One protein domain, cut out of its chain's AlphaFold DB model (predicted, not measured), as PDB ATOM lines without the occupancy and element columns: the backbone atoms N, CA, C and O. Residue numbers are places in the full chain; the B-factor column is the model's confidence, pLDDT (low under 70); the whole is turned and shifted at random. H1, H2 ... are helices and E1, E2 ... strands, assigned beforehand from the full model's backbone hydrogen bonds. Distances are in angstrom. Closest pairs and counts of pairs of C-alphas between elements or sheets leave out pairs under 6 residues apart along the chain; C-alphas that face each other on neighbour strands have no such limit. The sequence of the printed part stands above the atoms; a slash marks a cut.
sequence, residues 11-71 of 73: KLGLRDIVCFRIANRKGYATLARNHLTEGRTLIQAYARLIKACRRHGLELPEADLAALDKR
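What this domain is: This is residues 11 to 71 of the 73 residues of an uncharacterized protein of Lentisphaerae bacterium RIFOXYC12_FULL_60_16 (UniProt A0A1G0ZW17). A small sheet of three strands forms a wall, and one longer helix, H1, folds back over one of its faces in a second layer. The short helix H2 ends up near the first residues of H1 and only grazes the sheet. The printed part has 61 residues, with E1, E2, E3, H1 and H2 in that order; the sheet, ordered E1, E2, E3, is antiparallel, and the class is mixed, helices and strands. It is compact, with a radius of gyration of the C-alphas of 10.6 A, and only just elongated, spanning 31 by 21 by 15 A.

How they stand to each other: E1, residues 18 to 21, and E2, residues 28 to 32, form an antiparallel hairpin, with N 18 and O 31 2.9 A apart, within hydrogen-bond range. E2 and E3, residues 35 to 39, form the next hairpin, with N 30 and O 37 2.8 A apart, within range; the three strands are a meander, each the antiparallel neighbour of the one before. H1, residues 42 to 55, is on the sheet at a height of 6.6 A, over E3 and, only just, with 3 C-alphas, over E2. It runs only just slantwise to the strands, at 31 degrees to E3 on the local plane; the closest C-alphas of the two, Gly 39 and Ala 45, are 4.2 A apart. H2, residues 65 to 69, grazes the sheet with residues 68 to 69. H1, with residues 42 to 43 alone, only just touches H2, with 3 pairs of C-alphas within 8 A; the closest, Ile 43 and Leu 65, are 6.9 A apart. In H1 and H2 every O i to N i+4 pair is within hydrogen-bond range.

Where its parts are: E1 begins at C-alpha 18 (287.307, 472.012, 342.157) and is 10.5 A long; E2 is 13.8 A and E3 13.4 A. H1 is 20.3 A long, from C-alpha 42 (282.246, 473.494, 352.006). H2 is 6.0 A long and ends at C-alpha 69 (288.035, 469.157, 352.317).

The domain as a whole: The C-alphas farthest apart, Lys 11 and Asn 24, are 32.0 A apart. The printed part has no cut and no long link. Residues 63 and 65 have pLDDT under 70.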
ATOM      1  N   LYS A  11     277.221 461.528 334.546       89.19
ATOM      2  CA  LYS A  11     277.921 461.391 335.823       89.19
ATOM      3  C   LYS A  11     279.265 462.110 335.766       89.19
ATOM      4  O   LYS A  11     280.036 461.915 334.831       89.19
ATOM      5  N   LEU A  12     279.530 462.931 336.772       88.25
ATOM      6  CA  LEU A  12     280.812 463.581 337.006       88.25
ATOM      7  C   LEU A  12     281.554 462.848 338.115       88.25
ATOM      8  O   LEU A  12     280.942 462.343 339.054       88.25
ATOM      9  N   GLY A  13     282.875 462.782 338.015       86.50
ATOM     10  CA  GLY A  13     283.709 462.259 339.087       86.50
ATOM     11  C   GLY A  13     284.089 463.353 340.079       86.50
ATOM     12  O   GLY A  13     284.040 464.544 339.777       86.50
ATOM     13  N   LEU A  14     284.600 462.956 341.247       84.75
ATOM     14  CA  LEU A  14     285.207 463.898 342.198       84.75
ATOM     15  C   LEU A  14     286.344 464.712 341.560       84.75
ATOM     16  O   LEU A  14     286.658 465.807 342.019       84.75
ATOM     17  N   ARG A  15     287.017 464.177 340.535       85.69
ATOM     18  CA  ARG A  15     288.109 464.857 339.821       85.69
ATOM     19  C   ARG A  15     287.637 466.064 339.011       85.69
ATOM     20  O   ARG A  15     288.411 466.999 338.869       85.69
ATOM     21  N   ASP A  16     286.382 466.064 338.572       89.00
ATOM     22  CA  ASP A  16     285.764 467.161 337.819       89.00
ATOM     23  C   ASP A  16     285.310 468.325 338.716       89.00
ATOM     24  O   ASP A  16     284.728 469.299 338.232       89.00
ATOM     25  N   ILE A  17     285.537 468.206 340.027       90.62
ATOM     26  CA  ILE A  17     285.086 469.143 341.047       90.62
ATOM     27  C   ILE A  17     286.312 469.833 341.621       90.62
ATOM     28  O   ILE A  17     287.205 469.196 342.188       90.62
ATOM     29  N   VAL A  18     286.327 471.153 341.503       92.69
ATOM     30  CA  VAL A  18     287.307 472.012 342.157       92.69
ATOM     31  C   VAL A  18     286.621 472.658 343.347       92.69
ATOM     32  O   VAL A  18     285.495 473.138 343.240       92.69
ATOM     33  N   CYS A  19     287.286 472.663 344.492       93.12
ATOM     34  CA  CYS A  19     286.831 473.408 345.651       93.12
ATOM     35  C   CYS A  19     287.985 474.232 346.199       93.12
ATOM     36  O   CYS A  19     289.137 473.801 346.155       93.12
ATOM     37  N   PHE A  20     287.670 475.432 346.662       93.31
ATOM     38  CA  PHE A  20     288.669 476.342 347.194       93.31
ATOM     39  C   PHE A  20     288.070 477.274 348.235       93.31
ATOM     40  O   PHE A  20     286.863 477.561 348.236       93.31
ATOM     41  N   ARG A  21     288.927 477.756 349.132       92.88
ATOM     42  CA  ARG A  21     288.546 478.778 350.104       92.88
ATOM     43  C   ARG A  21     288.580 480.149 349.439       92.88
ATOM     44  O   ARG A  21     289.489 480.476 348.682       92.88
ATOM     45  N   ILE A  22     287.577 480.978 349.713       93.12
ATOM     46  CA  ILE A  22     287.529 482.319 349.128       93.12
ATOM     47  C   ILE A  22     288.486 483.220 349.919       93.12
ATOM     48  O   ILE A  22     288.317 483.385 351.123       93.12
ATOM     49  N   ALA A  23     289.483 483.812 349.258       88.31
ATOM     50  CA  ALA A  23     290.501 484.622 349.934       88.31
ATOM     51  C   ALA A  23     289.922 485.898 350.578       88.31
ATOM     52  O   ALA A  23     290.198 486.204 351.734       88.31
ATOM     53  N   ASN A  24     289.052 486.610 349.853       89.75
ATOM     54  CA  ASN A  24     288.589 487.950 350.240       89.75
ATOM     55  C   ASN A  24     287.315 487.955 351.109       89.75
ATOM     56  O   ASN A  24     286.800 489.021 351.440       89.75
ATOM     57  N   ARG A  25     286.756 486.786 351.455       87.81
ATOM     58  CA  ARG A  25     285.566 486.669 352.321       87.81
ATOM     59  C   ARG A  25     285.497 485.315 353.010       87.81
ATOM     60  O   ARG A  25     286.023 484.325 352.521       87.81
ATOM     61  N   LYS A  26     284.776 485.246 354.130       88.56
ATOM     62  CA  LYS A  26     284.533 483.973 354.822       88.56
ATOM     63  C   LYS A  26     283.624 483.084 353.968       88.56
ATOM     64  O   LYS A  26     282.443 483.384 353.812       88.56
ATOM     65  N   GLY A  27     284.167 481.987 353.448       92.69
ATOM     66  CA  GLY A  27     283.393 480.983 352.732       92.69
ATOM     67  C   GLY A  27     284.239 480.069 351.857       92.69
ATOM     68  O   GLY A  27     285.463 480.185 351.786       92.69
ATOM     69  N   TYR A  28     283.535 479.172 351.183       94.81
ATOM     70  CA  TYR A  28     284.056 478.186 350.252       94.81
ATOM     71  C   TYR A  28     283.335 478.327 348.921       94.81
ATOM     72  O   TYR A  28     282.148 478.668 348.876       94.81
ATOM     73  N   ALA A  29     284.046 478.019 347.848       94.81
ATOM     74  CA  ALA A  29     283.496 477.916 346.514       94.81
ATOM     75  C   ALA A  29     283.742 476.514 345.955       94.81
ATOM     76  O   ALA A  29     284.752 475.870 346.246       94.81
ATOM     77  N   THR A  30     282.795 476.039 345.159       94.75
ATOM     78  CA  THR A  30     282.847 474.770 344.438       94.75
ATOM     79  C   THR A  30     282.532 475.025 342.970       94.75
ATOM     80  O   THR A  30     281.633 475.799 342.639       94.75
ATOM     81  N   LEU A  31     283.290 474.388 342.085       94.12
ATOM     82  CA  LEU A  31     283.217 474.559 340.642       94.12
ATOM     83  C   LEU A  31     283.191 473.189 339.964       94.12
ATOM     84  O   LEU A  31     284.077 472.368 340.199       94.12
ATOM     85  N   ALA A  32     282.209 472.960 339.095       93.75
ATOM     86  CA  ALA A  32     282.187 471.819 338.179       93.75
ATOM     87  C   ALA A  32     281.435 472.185 336.896       93.75
ATOM     88  O   ALA A  32     280.369 472.791 336.968       93.75
ATOM     89  N   ARG A  33     281.970 471.812 335.722       89.56
ATOM     90  CA  ARG A  33     281.328 472.011 334.400       89.56
ATOM     91  C   ARG A  33     280.672 473.399 334.229       89.56
ATOM     92  O   ARG A  33     279.509 473.493 333.859       89.56
ATOM     93  N   ASN A  34     281.420 474.470 334.512       91.19
ATOM     94  CA  ASN A  34     280.977 475.877 334.447       91.19
ATOM     95  C   ASN A  34     279.896 476.301 335.461       91.19
ATOM     96  O   ASN A  34     279.361 477.404 335.370       91.19
ATOM     97  N   HIS A  35     279.599 475.477 336.463       93.81
ATOM     98  CA  HIS A  35     278.766 475.860 337.597       93.81
ATOM     99  C   HIS A  35     279.651 476.220 338.783       93.81
ATOM    100  O   HIS A  35     280.250 475.338 339.391       93.81
ATOM    101  N   LEU A  36     279.729 477.513 339.100       95.06
ATOM    102  CA  LEU A  36     280.358 478.022 340.314       95.06
ATOM    103  C   LEU A  36     279.280 478.250 341.374       95.06
ATOM    104  O   LEU A  36     278.307 478.967 341.139       95.06
ATOM    105  N   THR A  37     279.453 477.659 342.549       96.19
ATOM    106  CA  THR A  37     278.566 477.877 343.692       96.19
ATOM    107  C   THR A  37     279.363 478.147 344.951       96.19
ATOM    108  O   THR A  37     280.422 477.574 345.167       96.19
ATOM    109  N   GLU A  38     278.827 479.006 345.806       95.19
ATOM    110  CA  GLU A  38     279.495 479.448 347.027       95.19
ATOM    111  C   GLU A  38     278.670 479.081 348.263       95.19
ATOM    112  O   GLU A  38     277.444 478.930 348.195       95.19
ATOM    113  N   GLY A  39     279.326 478.983 349.415       94.25
ATOM    114  CA  GLY A  39     278.693 478.741 350.707       94.25
ATOM    115  C   GLY A  39     279.571 479.186 351.872       94.25
ATOM    116  O   GLY A  39     280.776 479.372 351.732       94.25
ATOM    117  N   ARG A  40     278.971 479.343 353.056       93.12
ATOM    118  CA  ARG A  40     279.704 479.621 354.300       93.12
ATOM    119  C   ARG A  40     280.552 478.422 354.733       93.12
ATOM    120  O   ARG A  40     281.592 478.605 355.356       93.12
ATOM    121  N   THR A  41     280.117 477.214 354.379       92.38
ATOM    122  CA  THR A  41     280.834 475.949 354.583       92.38
ATOM    123  C   THR A  41     281.013 475.222 353.253       92.38
ATOM    124  O   THR A  41     280.234 475.429 352.316       92.38
ATOM    125  N   LEU A  42     282.007 474.333 353.181       91.56
ATOM    126  CA  LEU A  42     282.246 473.494 352.006       91.56
ATOM    127  C   LEU A  42     281.025 472.624 351.670       91.56
ATOM    128  O   LEU A  42     280.634 472.535 350.510       91.56
ATOM    129  N   ILE A  43     280.358 472.082 352.696       92.00
ATOM    130  CA  ILE A  43     279.100 471.325 352.577       92.00
ATOM    131  C   ILE A  43     278.042 472.149 351.844       92.00
ATOM    132  O   ILE A  43     277.405 471.677 350.906       92.00
ATOM    133  N   GLN A  44     277.856 473.401 352.269       93.69
ATOM    134  CA  GLN A  44     276.837 474.272 351.701       93.69
ATOM    135  C   GLN A  44     277.143 474.614 350.240       93.69
ATOM    136  O   GLN A  44     276.233 474.595 349.410       93.69
ATOM    137  N   ALA A  45     278.407 474.907 349.923       94.38
ATOM    138  CA  ALA A  45     278.843 475.148 348.552       94.38
ATOM    139  C   ALA A  45     278.619 473.895 347.684       94.38
ATOM    140  O   ALA A  45     278.027 473.973 346.610       94.38
ATOM    141  N   TYR A  46     278.988 472.712 348.180       93.50
ATOM    142  CA  TYR A  46     278.827 471.450 347.461       93.50
ATOM    143  C   TYR A  46     277.358 471.064 347.228       93.50
ATOM    144  O   TYR A  46     276.973 470.725 346.111       93.50
ATOM    145  N   ALA A  47     276.497 471.196 348.239       93.38
ATOM    146  CA  ALA A  47     275.063 470.935 348.104       93.38
ATOM    147  C   ALA A  47     274.400 471.856 347.062       93.38
ATOM    148  O   ALA A  47     273.534 471.431 346.289       93.38
ATOM    149  N   ARG A  48     274.832 473.123 346.999       95.00
ATOM    150  CA  ARG A  48     274.392 474.075 345.970       95.00
ATOM    151  C   ARG A  48     274.874 473.661 344.580       95.00
ATOM    152  O   ARG A  48     274.079 473.738 343.641       95.00
ATOM    153  N   LEU A  49     276.107 473.164 344.463       94.38
ATOM    154  CA  LEU A  49     276.655 472.639 343.212       94.38
ATOM    155  C   LEU A  49     275.846 471.442 342.706       94.38
ATOM    156  O   LEU A  49     275.417 471.448 341.556       94.38
ATOM    157  N   ILE A  50     275.543 470.470 343.576       93.06
ATOM    158  CA  ILE A  50     274.691 469.315 343.247       93.06
ATOM    159  C   ILE A  50     273.350 469.782 342.679       93.06
ATOM    160  O   ILE A  50     272.912 469.303 341.632       93.06
ATOM    161  N   LYS A  51     272.699 470.750 343.333       93.44
ATOM    162  CA  LYS A  51     271.416 471.290 342.864       93.44
ATOM    163  C   LYS A  51     271.546 472.019 341.524       93.44
ATOM    164  O   LYS A  51     270.640 471.928 340.698       93.44
ATOM    165  N   ALA A  52     272.635 472.754 341.295       93.44
ATOM    166  CA  ALA A  52     272.905 473.391 340.010       93.44
ATOM    167  C   ALA A  52     273.085 472.335 338.912       93.44
ATOM    168  O   ALA A  52     272.304 472.316 337.970       93.44
ATOM    169  N   CYS A  53     274.002 471.393 339.099       91.81
ATOM    170  CA  CYS A  53     274.292 470.313 338.161       91.81
ATOM    171  C   CYS A  53     273.059 469.458 337.827       91.81
ATOM    172  O   CYS A  53     272.781 469.228 336.650       91.81
ATOM    173  N   ARG A  54     272.241 469.086 338.821       90.88
ATOM    174  CA  ARG A  54     271.004 468.317 338.587       90.88
ATOM    175  C   ARG A  54     270.015 469.038 337.665       90.88
ATOM    176  O   ARG A  54     269.341 468.378 336.879       90.88
ATOM    177  N   ARG A  55     269.950 470.378 337.698       89.69
ATOM    178  CA  ARG A  55     269.112 471.169 336.767       89.69
ATOM    179  C   ARG A  55     269.594 471.095 335.315       89.69
ATOM    180  O   ARG A  55     268.798 471.329 334.414       89.69
ATOM    181  N   HIS A  56     270.858 470.743 335.100       88.56
ATOM    182  CA  HIS A  56     271.489 470.624 333.786       88.56
ATOM    183  C   HIS A  56     271.742 469.168 333.367       88.56
ATOM    184  O   HIS A  56     272.476 468.923 332.416       88.56
ATOM    185  N   GLY A  57     271.142 468.189 334.059       89.06
ATOM    186  CA  GLY A  57     271.345 466.774 333.739       89.06
ATOM    187  C   GLY A  57     272.740 466.265 334.102       89.06
ATOM    188  O   GLY A  57     273.243 465.341 333.472       89.06
ATOM    189  N   LEU A  58     273.386 466.868 335.097       90.62
ATOM    190  CA  LEU A  58     274.670 466.425 335.626       90.62
ATOM    191  C   LEU A  58     274.458 465.781 336.998       90.62
ATOM    192  O   LEU A  58     273.775 466.334 337.864       90.62
ATOM    193  N   GLU A  59     275.064 464.620 337.203       90.31
ATOM    194  CA  GLU A  59     275.048 463.899 338.471       90.31
ATOM    195  C   GLU A  59     276.429 463.981 339.112       90.31
ATOM    196  O   GLU A  59     277.428 463.608 338.505       90.31
ATOM    197  N   LEU A  60     276.480 464.493 340.336       87.75
ATOM    198  CA  LEU A  60     277.693 464.549 341.142       87.75
ATOM    199  C   LEU A  60     277.627 463.452 342.206       87.75
ATOM    200  O   LEU A  60     276.529 463.166 342.696       87.75
ATOM    201  N   PRO A  61     278.769 462.862 342.586       85.94
ATOM    202  CA  PRO A  61     278.802 461.827 343.601       85.94
ATOM    203  C   PRO A  61     278.423 462.425 344.958       85.94
ATOM    204  O   PRO A  61     278.729 463.589 345.244       85.94
ATOM    205  N   GLU A  62     277.807 461.622 345.822       75.62
ATOM    206  CA  GLU A  62     277.855 461.920 347.250       75.62
ATOM    207  C   GLU A  62     279.320 461.853 347.667       75.62
ATOM    208  O   GLU A  62     279.961 460.805 347.623       75.62
ATOM    209  N   ALA A  63     279.893 463.021 347.930       68.25
ATOM    210  CA  ALA A  63     281.280 463.125 348.316       68.25
ATOM    211  C   ALA A  63     281.374 462.981 349.828       68.25
ATOM    212  O   ALA A  63     280.686 463.701 350.556       68.25
ATOM    213  N   ASP A  64     282.307 462.149 350.284       71.56
ATOM    214  CA  ASP A  64     282.822 462.273 351.637       71.56
ATOM    215  C   ASP A  64     283.381 463.680 351.807       71.56
ATOM    216  O   ASP A  64     284.342 464.089 351.148       71.56
ATOM    217  N   LEU A  65     282.771 464.436 352.711       69.44
ATOM    218  CA  LEU A  65     283.153 465.815 352.988       69.44
ATOM    219  C   LEU A  65     284.621 465.923 353.386       69.44
ATOM    220  O   LEU A  65     285.286 466.869 352.985       69.44
ATOM    221  N   ALA A  66     285.146 464.912 354.080       72.69
ATOM    222  CA  ALA A  66     286.559 464.811 354.415       72.69
ATOM    223  C   ALA A  66     287.459 464.656 353.175       72.69
ATOM    224  O   ALA A  66     288.568 465.186 353.143       72.69
ATOM    225  N   ALA A  67     287.004 463.946 352.138       75.88
ATOM    226  CA  ALA A  67     287.746 463.806 350.886       75.88
ATOM    227  C   ALA A  67     287.700 465.092 350.051       75.88
ATOM    228  O   ALA A  67     288.678 465.422 349.378       75.88
ATOM    229  N   LEU A  68     286.583 465.823 350.103       77.62
ATOM    230  CA  LEU A  68     286.449 467.119 349.445       77.62
ATOM    231  C   LEU A  68     287.294 468.190 350.155       77.62
ATOM    232  O   LEU A  68     288.002 468.940 349.494       77.62
ATOM    233  N   ASP A  69     287.283 468.208 351.489       78.62
ATOM    234  CA  ASP A  69     288.035 469.157 352.317       78.62
ATOM    235  C   ASP A  69     289.552 469.000 352.141       78.62
ATOM    236  O   ASP A  69     290.241 469.975 351.863       78.62
ATOM    237  N   LYS A  70     290.061 467.759 352.115       79.56
ATOM    238  CA  LYS A  70     291.472 467.463 351.785       79.56
ATOM    239  C   LYS A  70     291.912 467.972 350.408       79.56
ATOM    240  O   LYS A  70     293.107 468.093 350.148       79.56
ATOM    241  N   ARG A  71     290.966 468.198 349.494       74.75
ATOM    242  CA  ARG A  71     291.221 468.705 348.139       74.75
ATOM    243  C   ARG A  71     290.935 470.198 348.010       74.75
ATOM    244  O   ARG A  71     291.215 470.754 346.948       74.75
TER     245      ARG A  71